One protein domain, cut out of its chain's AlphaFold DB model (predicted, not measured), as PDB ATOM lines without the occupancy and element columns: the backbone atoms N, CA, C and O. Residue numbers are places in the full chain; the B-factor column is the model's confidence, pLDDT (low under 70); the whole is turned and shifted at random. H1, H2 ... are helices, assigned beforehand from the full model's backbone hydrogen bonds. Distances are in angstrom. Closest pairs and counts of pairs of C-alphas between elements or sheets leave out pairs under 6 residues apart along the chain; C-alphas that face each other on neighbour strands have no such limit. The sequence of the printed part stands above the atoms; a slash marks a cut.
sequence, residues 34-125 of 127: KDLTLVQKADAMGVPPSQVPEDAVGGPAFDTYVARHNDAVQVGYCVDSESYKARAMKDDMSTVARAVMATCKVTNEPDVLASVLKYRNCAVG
ATOM      1  N   LYS A  34     175.034 145.053  99.657       89.06
ATOM      2  CA  LYS A  34     176.115 144.115  99.994       89.06
ATOM      3  C   LYS A  34     175.988 142.747  99.307       89.06
ATOM      4  O   LYS A  34     176.987 142.053  99.168       89.06
ATOM      5  N   ASP A  35     174.776 142.376  98.899       90.38
ATOM      6  CA  ASP A  35     174.455 141.086  98.289       90.38
ATOM      7  C   ASP A  35     174.450 141.168  96.748       90.38
ATOM      8  O   ASP A  35     174.125 140.188  96.077       90.38
ATOM      9  N   LEU A  36     174.804 142.325  96.167       90.50
ATOM     10  CA  LEU A  36     174.885 142.491  94.719       90.50
ATOM     11  C   LEU A  36     176.044 141.692  94.130       90.50
ATOM     12  O   LEU A  36     177.211 141.873  94.487       90.50
ATOM     13  N   THR A  37     175.718 140.862  93.145       91.88
ATOM     14  CA  THR A  37     176.714 140.189  92.308       91.88
ATOM     15  C   THR A  37     177.447 141.194  91.417       91.88
ATOM     16  O   THR A  37     176.940 142.279  91.130       91.88
ATOM     17  N   LEU A  38     178.628 140.819  90.910       91.25
ATOM     18  CA  LEU A  38     179.405 141.655  89.987       91.25
ATOM     19  C   LEU A  38     178.583 142.093  88.764       91.25
ATOM     20  O   LEU A  38     178.660 143.244  88.350       91.25
ATOM     21  N   VAL A  39     177.755 141.194  88.224       92.75
ATOM     22  CA  VAL A  39     176.886 141.479  87.074       92.75
ATOM     23  C   VAL A  39     175.820 142.515  87.427       92.75
ATOM     24  O   VAL A  39     175.582 143.428  86.649       92.75
ATOM     25  N   GLN A  40     175.213 142.424  88.610       92.56
ATOM     26  CA  GLN A  40     174.213 143.402  89.053       92.56
ATOM     27  C   GLN A  40     174.839 144.763  89.355       92.56
ATOM     28  O   GLN A  40     174.231 145.790  89.072       92.56
ATOM     29  N   LYS A  41     176.069 144.790  89.884       91.88
ATOM     30  CA  LYS A  41     176.837 146.034  90.034       91.88
ATOM     31  C   LYS A  41     177.138 146.663  88.671       91.88
ATOM     32  O   LYS A  41     176.956 147.865  88.505       91.88
ATOM     33  N   ALA A  42     177.545 145.850  87.699       92.56
ATOM     34  CA  ALA A  42     177.815 146.283  86.331       92.56
ATOM     35  C   ALA A  42     176.564 146.887  85.671       92.56
ATOM     36  O   ALA A  42     176.612 148.006  85.164       92.56
ATOM     37  N   ASP A  43     175.428 146.191  85.772       92.75
ATOM     38  CA  ASP A  43     174.130 146.647  85.267       92.75
ATOM     39  C   ASP A  43     173.669 147.942  85.952       92.75
ATOM     40  O   ASP A  43     173.296 148.911  85.294       92.75
ATOM     41  N   ALA A  44     173.797 148.019  87.280       92.56
ATOM     42  CA  ALA A  44     173.484 149.226  88.040       92.56
ATOM     43  C   ALA A  44     174.306 150.446  87.591       92.56
ATOM     44  O   ALA A  44     173.793 151.564  87.593       92.56
ATOM     45  N   MET A  45     175.568 150.233  87.208       91.12
ATOM     46  CA  MET A  45     176.474 151.273  86.713       91.12
ATOM     47  C   MET A  45     176.365 151.519  85.201       91.12
ATOM     48  O   MET A  45     176.920 152.504  84.718       91.12
ATOM     49  N   GLY A  46     175.673 150.658  84.448       92.19
ATOM     50  CA  GLY A  46     175.605 150.734  82.986       92.19
ATOM     51  C   GLY A  46     176.940 150.443  82.289       92.19
ATOM     52  O   GLY A  46     177.197 150.976  81.211       92.19
ATOM     53  N   VAL A  47     177.803 149.628  82.902       93.31
ATOM     54  CA  VAL A  47     179.147 149.285  82.402       93.31
ATOM     55  C   VAL A  47     179.304 147.767  82.269       93.31
ATOM     56  O   VAL A  47     178.561 147.017  82.902       93.31
ATOM     57  N   PRO A  48     180.261 147.258  81.472       92.94
ATOM     58  CA  PRO A  48     180.579 145.833  81.487       92.94
ATOM     59  C   PRO A  48     181.198 145.403  82.834       92.94
ATOM     60  O   PRO A  48     181.881 146.204  83.475       92.94
ATOM     61  N   PRO A  49     181.060 144.124  83.245       91.69
ATOM     62  CA  PRO A  49     181.595 143.625  84.518       91.69
ATOM     63  C   PRO A  49     183.094 143.868  84.741       91.69
ATOM     64  O   PRO A  49     183.512 144.047  85.879       91.69
ATOM     65  N   SER A  50     183.898 143.914  83.673       92.69
ATOM     66  CA  SER A  50     185.343 144.186  83.736       92.69
ATOM     67  C   SER A  50     185.701 145.622  84.128       92.69
ATOM     68  O   SER A  50     186.860 145.895  84.420       92.69
ATOM     69  N   GLN A  51     184.731 146.539  84.105       91.62
ATOM     70  CA  GLN A  51     184.903 147.947  84.471       91.62
ATOM     71  C   GLN A  51     184.308 148.276  85.847       91.62
ATOM     72  O   GLN A  51     184.322 149.436  86.254       91.62
ATOM     73  N   VAL A  52     183.781 147.282  86.568       89.81
ATOM     74  CA  VAL A  52     183.309 147.479  87.942       89.81
ATOM     75  C   VAL A  52     184.528 147.562  88.868       89.81
ATOM     76  O   VAL A  52     185.323 146.621  88.881       89.81
ATOM     77  N   PRO A  53     184.692 148.642  89.653       87.81
ATOM     78  CA  PRO A  53     185.788 148.747  90.614       87.81
ATOM     79  C   PRO A  53     185.742 147.619  91.653       87.81
ATOM     80  O   PRO A  53     184.669 147.277  92.158       87.81
ATOM     81  N   GLU A  54     186.900 147.052  92.001       81.06
ATOM     82  CA  GLU A  54     186.996 145.953  92.977       81.06
ATOM     83  C   GLU A  54     186.528 146.370  94.384       81.06
ATOM     84  O   GLU A  54     185.988 145.555  95.132       81.06
ATOM     85  N   ASP A  55     186.668 147.654  94.721       80.50
ATOM     86  CA  ASP A  55     186.269 148.271  95.988       80.50
ATOM     87  C   ASP A  55     184.855 148.877  95.962       80.50
ATOM     88  O   ASP A  55     184.439 149.542  96.913       80.50
ATOM     89  N   ALA A  56     184.071 148.627  94.906       77.31
ATOM     90  CA  ALA A  56     182.700 149.108  94.798       77.31
ATOM     91  C   ALA A  56     181.782 148.411  95.826       77.31
ATOM     92  O   ALA A  56     181.158 147.376  95.556       77.31
ATOM     93  N   VAL A  57     181.701 148.985  97.029       74.50
ATOM     94  CA  VAL A  57     180.919 148.476  98.174       74.50
ATOM     95  C   VAL A  57     179.593 149.211  98.396       74.50
ATOM     96  O   VAL A  57     178.789 148.785  99.222       74.50
ATOM     97  N   GLY A  58     179.335 150.292  97.658       76.88
ATOM     98  CA  GLY A  58     178.138 151.113  97.817       76.88
ATOM     99  C   GLY A  58     178.074 152.253  96.804       76.88
ATOM    100  O   GLY A  58     179.046 152.519  96.099       76.88
ATOM    101  N   GLY A  59     176.921 152.911  96.724       84.19
ATOM    102  CA  GLY A  59     176.734 154.090  95.885       84.19
ATOM    103  C   GLY A  59     175.302 154.243  95.372       84.19
ATOM    104  O   GLY A  59     174.561 153.260  95.301       84.19
ATOM    105  N   PRO A  60     174.929 155.456  94.927       87.44
ATOM    106  CA  PRO A  60     173.552 155.784  94.551       87.44
ATOM    107  C   PRO A  60     173.020 154.922  93.397       87.44
ATOM    108  O   PRO A  60     171.828 154.623  93.340       87.44
ATOM    109  N   ALA A  61     173.897 154.479  92.490       90.06
ATOM    110  CA  ALA A  61     173.541 153.564  91.409       90.06
ATOM    111  C   ALA A  61     173.080 152.194  91.940       90.06
ATOM    112  O   ALA A  61     172.060 151.664  91.497       90.06
ATOM    113  N   PHE A  62     173.789 151.647  92.932       92.50
ATOM    114  CA  PHE A  62     173.454 150.370  93.561       92.50
ATOM    115  C   PHE A  62     172.190 150.474  94.410       92.50
ATOM    116  O   PHE A  62     171.335 149.596  94.319       92.50
ATOM    117  N   ASP A  63     172.035 151.559  95.171       91.62
ATOM    118  CA  ASP A  63     170.823 151.815  95.956       91.62
ATOM    119  C   ASP A  63     169.591 151.897  95.049       91.62
ATOM    120  O   ASP A  63     168.571 151.258  95.306       91.62
ATOM    121  N   THR A  64     169.704 152.620  93.931       93.25
ATOM    122  CA  THR A  64     168.623 152.737  92.945       93.25
ATOM    123  C   THR A  64     168.312 151.389  92.297       93.25
ATOM    124  O   THR A  64     167.145 151.045  92.112       93.25
ATOM    125  N   TYR A  65     169.339 150.605  91.961       93.12
ATOM    126  CA  TYR A  65     169.159 149.259  91.424       93.12
ATOM    127  C   TYR A  65     168.399 148.360  92.404       93.12
ATOM    128  O   TYR A  65     167.388 147.764  92.033       93.12
ATOM    129  N   VAL A  66     168.850 148.308  93.661       94.44
ATOM    130  CA  VAL A  66     168.219 147.519  94.723       94.44
ATOM    131  C   VAL A  66     166.778 147.966  94.944       94.44
ATOM    132  O   VAL A  66     165.897 147.116  95.018       94.44
ATOM    133  N   ALA A  67     166.520 149.274  94.995       93.75
ATOM    134  CA  ALA A  67     165.175 149.809  95.169       93.75
ATOM    135  C   ALA A  67     164.238 149.369  94.036       93.75
ATOM    136  O   ALA A  67     163.175 148.823  94.313       93.75
ATOM    137  N   ARG A  68     164.652 149.521  92.768       92.44
ATOM    138  CA  ARG A  68     163.852 149.083  91.611       92.44
ATOM    139  C   ARG A  68     163.618 147.576  91.603       92.44
ATOM    140  O   ARG A  68     162.513 147.132  91.312       92.44
ATOM    141  N   HIS A  69     164.649 146.792  91.913       93.62
ATOM    142  CA  HIS A  69     164.533 145.338  91.958       93.62
ATOM    143  C   HIS A  69     163.564 144.895  93.059       93.62
ATOM    144  O   HIS A  69     162.657 144.109  92.800       93.62
ATOM    145  N   ASN A  70     163.733 145.434  94.269       94.62
ATOM    146  CA  ASN A  70     162.896 145.117  95.420       94.62
ATOM    147  C   ASN A  70     161.439 145.545  95.204       94.62
ATOM    148  O   ASN A  70     160.537 144.782  95.537       94.62
ATOM    149  N   ASP A  71     161.204 146.715  94.611       93.38
ATOM    150  CA  ASP A  71     159.861 147.176  94.247       93.38
ATOM    151  C   ASP A  71     159.197 146.213  93.249       93.38
ATOM    152  O   ASP A  71     158.106 145.704  93.504       93.38
ATOM    153  N   ALA A  72     159.902 145.837  92.176       90.81
ATOM    154  CA  ALA A  72     159.380 144.907  91.178       90.81
ATOM    155  C   ALA A  72     159.017 143.530  91.768       90.81
ATOM    156  O   ALA A  72     157.944 142.996  91.477       90.81
ATOM    157  N   VAL A  73     159.871 142.953  92.625       93.38
ATOM    158  CA  VAL A  73     159.567 141.651  93.252       93.38
ATOM    159  C   VAL A  73     158.451 141.754  94.293       93.38
ATOM    160  O   VAL A  73     157.686 140.804  94.443       93.38
ATOM    161  N   GLN A  74     158.310 142.889  94.988       93.69
ATOM    162  CA  GLN A  74     157.187 143.119  95.902       93.69
ATOM    163  C   GLN A  74     155.863 143.250  95.150       93.69
ATOM    164  O   GLN A  74     154.864 142.669  95.576       93.69
ATOM    165  N   VAL A  75     155.856 143.957  94.020       93.75
ATOM    166  CA  VAL A  75     154.681 144.072  93.150       93.75
ATOM    167  C   VAL A  75     154.261 142.696  92.629       93.75
ATOM    168  O   VAL A  75     153.094 142.325  92.766       93.75
ATOM    169  N   GLY A  76     155.205 141.902  92.110       92.44
ATOM    170  CA  GLY A  76     154.929 140.530  91.668       92.44
ATOM    171  C   GLY A  76     154.391 139.647  92.799       92.44
ATOM    172  O   GLY A  76     153.377 138.969  92.635       92.44
ATOM    173  N   TYR A  77     155.002 139.730  93.984       94.25
ATOM    174  CA  TYR A  77     154.533 139.011  95.168       94.25
ATOM    175  C   TYR A  77     153.112 139.410  95.586       94.25
ATOM    176  O   TYR A  77     152.326 138.541  95.963       94.25
ATOM    177  N   CYS A  78     152.759 140.697  95.510       96.06
ATOM    178  CA  CYS A  78     151.399 141.154  95.788       96.06
ATOM    179  C   CYS A  78     150.393 140.471  94.858       96.06
ATOM    180  O   CYS A  78     149.421 139.888  95.337       96.06
ATOM    181  N   VAL A  79     150.654 140.491  93.545       96.44
ATOM    182  CA  VAL A  79     149.760 139.891  92.542       96.44
ATOM    183  C   VAL A  79     149.571 138.401  92.806       96.44
ATOM    184  O   VAL A  79     148.431 137.936  92.855       96.44
ATOM    185  N   ASP A  80     150.655 137.661  93.042       94.56
ATOM    186  CA  ASP A  80     150.574 136.228  93.329       94.56
ATOM    187  C   ASP A  80     149.858 135.941  94.657       94.56
ATOM    188  O   ASP A  80     149.041 135.024  94.738       94.56
ATOM    189  N   SER A  81     150.117 136.730  95.702       95.25
ATOM    190  CA  SER A  81     149.503 136.558  97.025       95.25
ATOM    191  C   SER A  81     148.001 136.837  97.004       95.25
ATOM    192  O   SER A  81     147.215 136.044  97.529       95.25
ATOM    193  N   GLU A  82     147.571 137.923  96.360       95.94
ATOM    194  CA  GLU A  82     146.152 138.260  96.230       95.94
ATOM    195  C   GLU A  82     145.419 137.275  95.311       95.94
ATOM    196  O   GLU A  82     144.329 136.809  95.653       95.94
ATOM    197  N   SER A  83     146.044 136.853  94.210       94.38
ATOM    198  CA  SER A  83     145.496 135.809  93.336       94.38
ATOM    199  C   SER A  83     145.351 134.474  94.072       94.38
ATOM    200  O   SER A  83     144.318 133.806  93.970       94.38
ATOM    201  N   TYR A  84     146.335 134.109  94.899       93.06
ATOM    202  CA  TYR A  84     146.254 132.939  95.767       93.06
ATOM    203  C   TYR A  84     145.106 133.050  96.778       93.06
ATOM    204  O   TYR A  84     144.370 132.081  96.974       93.06
ATOM    205  N   LYS A  85     144.907 134.202  97.428       92.81
ATOM    206  CA  LYS A  85     143.774 134.416  98.353       92.81
ATOM    207  C   LYS A  85     142.430 134.302  97.630       92.81
ATOM    208  O   LYS A  85     141.505 133.688  98.159       92.81
ATOM    209  N   ALA A  86     142.349 134.821  96.406       92.56
ATOM    210  CA  ALA A  86     141.151 134.805  95.576       92.56
ATOM    211  C   ALA A  86     140.858 133.450  94.904       92.56
ATOM    212  O   ALA A  86     139.799 133.282  94.306       92.56
ATOM    213  N   ARG A  87     141.744 132.451  95.020       91.25
ATOM    214  CA  ARG A  87     141.668 131.171  94.285       91.25
ATOM    215  C   ARG A  87     140.344 130.404  94.391       91.25
ATOM    216  O   ARG A  87     140.009 129.639  93.494       91.25
ATOM    217  N   ALA A  88     139.610 130.578  95.491       88.69
ATOM    218  CA  ALA A  88     138.332 129.910  95.747       88.69
ATOM    219  C   ALA A  88     137.103 130.786  95.425       88.69
ATOM    220  O   ALA A  88     135.968 130.338  95.607       88.69
ATOM    221  N   MET A  89     137.306 132.027  94.969       89.12
ATOM    222  CA  MET A  89     136.221 132.926  94.578       89.12
ATOM    223  C   MET A  89     135.483 132.379  93.351       89.12
ATOM    224  O   MET A  89     136.065 131.770  92.448       89.12
ATOM    225  N   LYS A  90     134.165 132.577  93.337       89.06
ATOM    226  CA  LYS A  90     133.284 132.096  92.263       89.06
ATOM    227  C   LYS A  90     132.989 133.160  91.213       89.06
ATOM    228  O   LYS A  90     132.439 132.818  90.172       89.06
ATOM    229  N   ASP A  91     133.392 134.399  91.467       92.38
ATOM    230  CA  ASP A  91     133.234 135.526  90.561       92.38
ATOM    231  C   ASP A  91     133.931 135.303  89.209       92.38
ATOM    232  O   ASP A  91     134.764 134.397  89.026       92.38
ATOM    233  N   ASP A  92     133.565 136.143  88.241       92.44
ATOM    234  CA  ASP A  92     134.213 136.168  86.935       92.44
ATOM    235  C   ASP A  92     135.708 136.497  87.074       92.44
ATOM    236  O   ASP A  92     136.103 137.348  87.877       92.44
ATOM    237  N   MET A  93     136.550 135.821  86.285       89.75
ATOM    238  CA  MET A  93     138.003 135.992  86.372       89.75
ATOM    239  C   MET A  93     138.446 137.428  86.099       89.75
ATOM    240  O   MET A  93     139.389 137.887  86.738       89.75
ATOM    241  N   SER A  94     137.775 138.142  85.193       92.19
ATOM    242  CA  SER A  94     138.118 139.534  84.894       92.19
ATOM    243  C   SER A  94     137.805 140.457  86.074       92.19
ATOM    244  O   SER A  94     138.586 141.355  86.384       92.19
ATOM    245  N   THR A  95     136.719 140.193  86.806       95.31
ATOM    246  CA  THR A  95     136.376 140.927  88.032       95.31
ATOM    247  C   THR A  95     137.428 140.709  89.114       95.31
ATOM    248  O   THR A  95     137.902 141.675  89.713       95.31
ATOM    249  N   VAL A  96     137.839 139.455  89.330       95.38
ATOM    250  CA  VAL A  96     138.899 139.120  90.294       95.38
ATOM    251  C   VAL A  96     140.226 139.761  89.886       95.38
ATOM    252  O   VAL A  96     140.872 140.397  90.714       95.38
ATOM    253  N   ALA A  97     140.611 139.665  88.610       95.31
ATOM    254  CA  ALA A  97     141.849 140.256  88.111       95.31
ATOM    255  C   ALA A  97     141.878 141.777  88.322       95.31
ATOM    256  O   ALA A  97     142.854 142.301  88.848       95.31
ATOM    257  N   ARG A  98     140.787 142.490  88.025       95.69
ATOM    258  CA  ARG A  98     140.694 143.940  88.270       95.69
ATOM    259  C   ARG A  98     140.768 144.305  89.748       95.69
ATOM    260  O   ARG A  98     141.370 145.321  90.089       95.69
ATOM    261  N   ALA A  99     140.191 143.489  90.630       96.25
ATOM    262  CA  ALA A  99     140.318 143.691  92.070       96.25
ATOM    263  C   ALA A  99     141.775 143.518  92.534       96.25
ATOM    264  O   ALA A  99     142.286 144.362  93.270       96.25
ATOM    265  N   VAL A 100     142.471 142.485  92.051       96.38
ATOM    266  CA  VAL A 100     143.904 142.279  92.324       96.38
ATOM    267  C   VAL A 100     144.739 143.441  91.776       96.38
ATOM    268  O   VAL A 100     145.595 143.966  92.485       96.38
ATOM    269  N   MET A 101     144.452 143.906  90.556       97.38
ATOM    270  CA  MET A 101     145.119 145.065  89.957       97.38
ATOM    271  C   MET A 101     144.973 146.323  90.812       97.38
ATOM    272  O   MET A 101     145.962 147.011  91.064       97.38
ATOM    273  N   ALA A 102     143.758 146.607  91.287       96.44
ATOM    274  CA  ALA A 102     143.489 147.755  92.145       96.44
ATOM    275  C   ALA A 102     144.236 147.650  93.486       96.44
ATOM    276  O   ALA A 102     144.848 148.625  93.923       96.44
ATOM    277  N   THR A 103     144.241 146.467  94.106       96.00
ATOM    278  CA  THR A 103     144.937 146.211  95.376       96.00
ATOM    279  C   THR A 103     146.449 146.373  95.242       96.00
ATOM    280  O   THR A 103     147.074 147.052  96.055       96.00
ATOM    281  N   CYS A 104     147.036 145.796  94.193       95.69
ATOM    282  CA  CYS A 104     148.480 145.815  93.963       95.69
ATOM    283  C   CYS A 104     148.964 147.038  93.172       95.69
ATOM    284  O   CYS A 104     150.161 147.164  92.928       95.69
ATOM    285  N   LYS A 105     148.054 147.946  92.791       95.00
ATOM    286  CA  LYS A 105     148.330 149.164  92.009       95.00
ATOM    287  C   LYS A 105     149.071 148.881  90.694       95.00
ATOM    288  O   LYS A 105     149.961 149.635  90.303       95.00
ATOM    289  N   VAL A 106     148.692 147.805  90.007       94.31
ATOM    290  CA  VAL A 106     149.255 147.410  88.705       94.31
ATOM    291  C   VAL A 106     148.256 147.635  87.576       94.31
ATOM    292  O   VAL A 106     147.046 147.641  87.789       94.31
ATOM    293  N   THR A 107     148.760 147.799  86.353       92.44
ATOM    294  CA  THR A 107     147.939 148.092  85.166       92.44
ATOM    295  C   THR A 107     147.957 146.986  84.109       92.44
ATOM    296  O   THR A 107     147.178 147.051  83.161       92.44
ATOM    297  N   ASN A 108     148.808 145.963  84.254       91.50
ATOM    298  CA  ASN A 108     148.905 144.862  83.293       91.50
ATOM    299  C   ASN A 108     147.854 143.772  83.581       91.50
ATOM    300  O   ASN A 108     148.128 142.804  84.288       91.50
ATOM    301  N   GLU A 109     146.639 143.948  83.054       89.69
ATOM    302  CA  GLU A 109     145.524 142.998  83.230       89.69
ATOM    303  C   GLU A 109     145.838 141.571  82.732       89.69
ATOM    304  O   GLU A 109     145.548 140.634  83.478       89.69
ATOM    305  N   PRO A 110     146.467 141.358  81.553       92.06
ATOM    306  CA  PRO A 110     146.870 140.021  81.101       92.06
ATOM    307  C   PRO A 110     147.719 139.226  82.103       92.06
ATOM    308  O   PRO A 110     147.419 138.059  82.364       92.06
ATOM    309  N   ASP A 111     148.740 139.848  82.694       90.00
ATOM    310  CA  ASP A 111     149.639 139.170  83.639       90.00
ATOM    311  C   ASP A 111     148.906 138.802  84.936       90.00
ATOM    312  O   ASP A 111     149.058 137.694  85.461       90.00
ATOM    313  N   VAL A 112     148.053 139.703  85.435       93.62
ATOM    314  CA  VAL A 112     147.235 139.431  86.624       93.62
ATOM    315  C   VAL A 112     146.228 138.316  86.349       93.62
ATOM    316  O   VAL A 112     146.063 137.421  87.176       93.62
ATOM    317  N   LEU A 113     145.588 138.320  85.178       93.81
ATOM    318  CA  LEU A 113     144.648 137.273  84.783       93.81
ATOM    319  C   LEU A 113     145.325 135.896  84.732       93.81
ATOM    320  O   LEU A 113     144.729 134.911  85.169       93.81
ATOM    321  N   ALA A 114     146.567 135.829  84.245       92.19
ATOM    322  CA  ALA A 114     147.352 134.599  84.234       92.19
ATOM    323  C   ALA A 114     147.633 134.084  85.658       92.19
ATOM    324  O   ALA A 114     147.455 132.891  85.916       92.19
ATOM    325  N   SER A 115     147.993 134.966  86.599       91.94
ATOM    326  CA  SER A 115     148.195 134.585  88.008       91.94
ATOM    327  C   SER A 115     146.887 134.113  88.667       91.94
ATOM    328  O   SER A 115     146.845 133.045  89.284       91.94
ATOM    329  N   VAL A 116     145.773 134.819  88.449       93.12
ATOM    330  CA  VAL A 116     144.439 134.398  88.923       93.12
ATOM    331  C   VAL A 116     144.058 133.025  88.365       93.12
ATOM    332  O   VAL A 116     143.616 132.153  89.119       93.12
ATOM    333  N   LEU A 117     144.252 132.801  87.060       90.56
ATOM    334  CA  LEU A 117     143.956 131.526  86.407       90.56
ATOM    335  C   LEU A 117     144.790 130.384  86.993       90.56
ATOM    336  O   LEU A 117     144.237 129.330  87.310       90.56
ATOM    337  N   LYS A 118     146.096 130.606  87.178       88.81
ATOM    338  CA  LYS A 118     147.018 129.642  87.791       88.81
ATOM    339  C   LYS A 118     146.482 129.151  89.137       88.81
ATOM    340  O   LYS A 118     146.300 127.948  89.333       88.81
ATOM    341  N   TYR A 119     146.167 130.065  90.054       89.44
ATOM    342  CA  TYR A 119     145.720 129.680  91.394       89.44
ATOM    343  C   TYR A 119     144.303 129.103  91.418       89.44
ATOM    344  O   TYR A 119     144.037 128.187  92.201       89.44
ATOM    345  N   ARG A 120     143.406 129.565  90.537       87.25
ATOM    346  CA  ARG A 120     142.055 129.002  90.405       87.25
ATOM    347  C   ARG A 120     142.086 127.563  89.886       87.25
ATOM    348  O   ARG A 120     141.447 126.704  90.489       87.25
ATOM    349  N   ASN A 121     142.857 127.289  88.828       85.56
ATOM    350  CA  ASN A 121     143.038 125.940  88.269       85.56
ATOM    351  C   ASN A 121     143.607 124.976  89.307       85.56
ATOM    352  O   ASN A 121     143.115 123.860  89.476       85.56
ATOM    353  N   CYS A 122     144.587 125.448  90.065       79.75
ATOM    354  CA  CYS A 122     145.146 124.664  91.141       79.75
ATOM    355  C   CYS A 122     144.111 124.355  92.249       79.75
ATOM    356  O   CYS A 122     144.042 123.223  92.733       79.75
ATOM    357  N   ALA A 123     143.272 125.322  92.644       80.06
ATOM    358  CA  ALA A 123     142.284 125.135  93.712       80.06
ATOM    359  C   ALA A 123     141.192 124.113  93.354       80.06
ATOM    360  O   ALA A 123     140.680 123.429  94.239       80.06
ATOM    361  N   VAL A 124     140.856 123.989  92.067       73.56
ATOM    362  CA  VAL A 124     139.892 122.991  91.573       73.56
ATOM    363  C   VAL A 124     140.508 121.603  91.359       73.56
ATOM    364  O   VAL A 124     139.798 120.677  90.983       73.56
ATOM    365  N   GLY A 125     141.807 121.429  91.628       62.12
ATOM    366  CA  GLY A 125     142.493 120.145  91.483       62.12
ATOM    367  C   GLY A 125     142.792 119.756  90.034       62.12
ATOM    368  O   GLY A 125     143.126 118.597  89.787       62.12
TER     369      GLY A 125
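Overview. This is residues 34 to 125 of the 127 residues of an uncharacterized protein of Rhizomicrobium sp. SCGC AG-212-E05 (UniProt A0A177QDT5). One long helix, H2, makes the axis of a rod, with H1 and the loop of residues 46 to 59 at its first end, H3 and H4 packed on its last part, and residues 67 to 73 free between. The printed part has 92 residues, with four named helices, H1 to H4 in order, and no named strand: all helix. It is only just extended, close to loose, with a radius of gyration of the C-alphas of 18.5 A and spans of 55 by 26 by 19 A.

Along the chain. H1, residues 38 to 45, begins at C-alpha 38 (179.405, 141.655, 89.987) and measures 10.6 A from first to last C-alpha. H2, residues 60 to 86, measures 38.6 A, H3, residues 93 to 104, 16.2 A. H4, residues 109 to 123, measures 21.0 A and ends at C-alpha 123 (142.284, 125.135, 93.712).

Arrangement. H2, the hub, touches H1 with residues 61 to 65 alone, about perpendicular at 75 degrees; C-alphas 44 and 65 are closest, 5.5 A. H2 and H3 form a hairpin, touching at C-alphas 78 and 104, 5.8 A, opposite ways at 37 degrees, only just steep. H4 touches H2 at C-alphas 116 and 83, 4.8 A. Every O i to N i+4 pair in H1 to H4 is within hydrogen-bond range.

Size, cuts and confidence. C-alphas 55 and 90 are farthest apart, 55.5 A. The printed part has no cut; the H1 to H2 link is long. Residue 125 alone is under pLDDT 70.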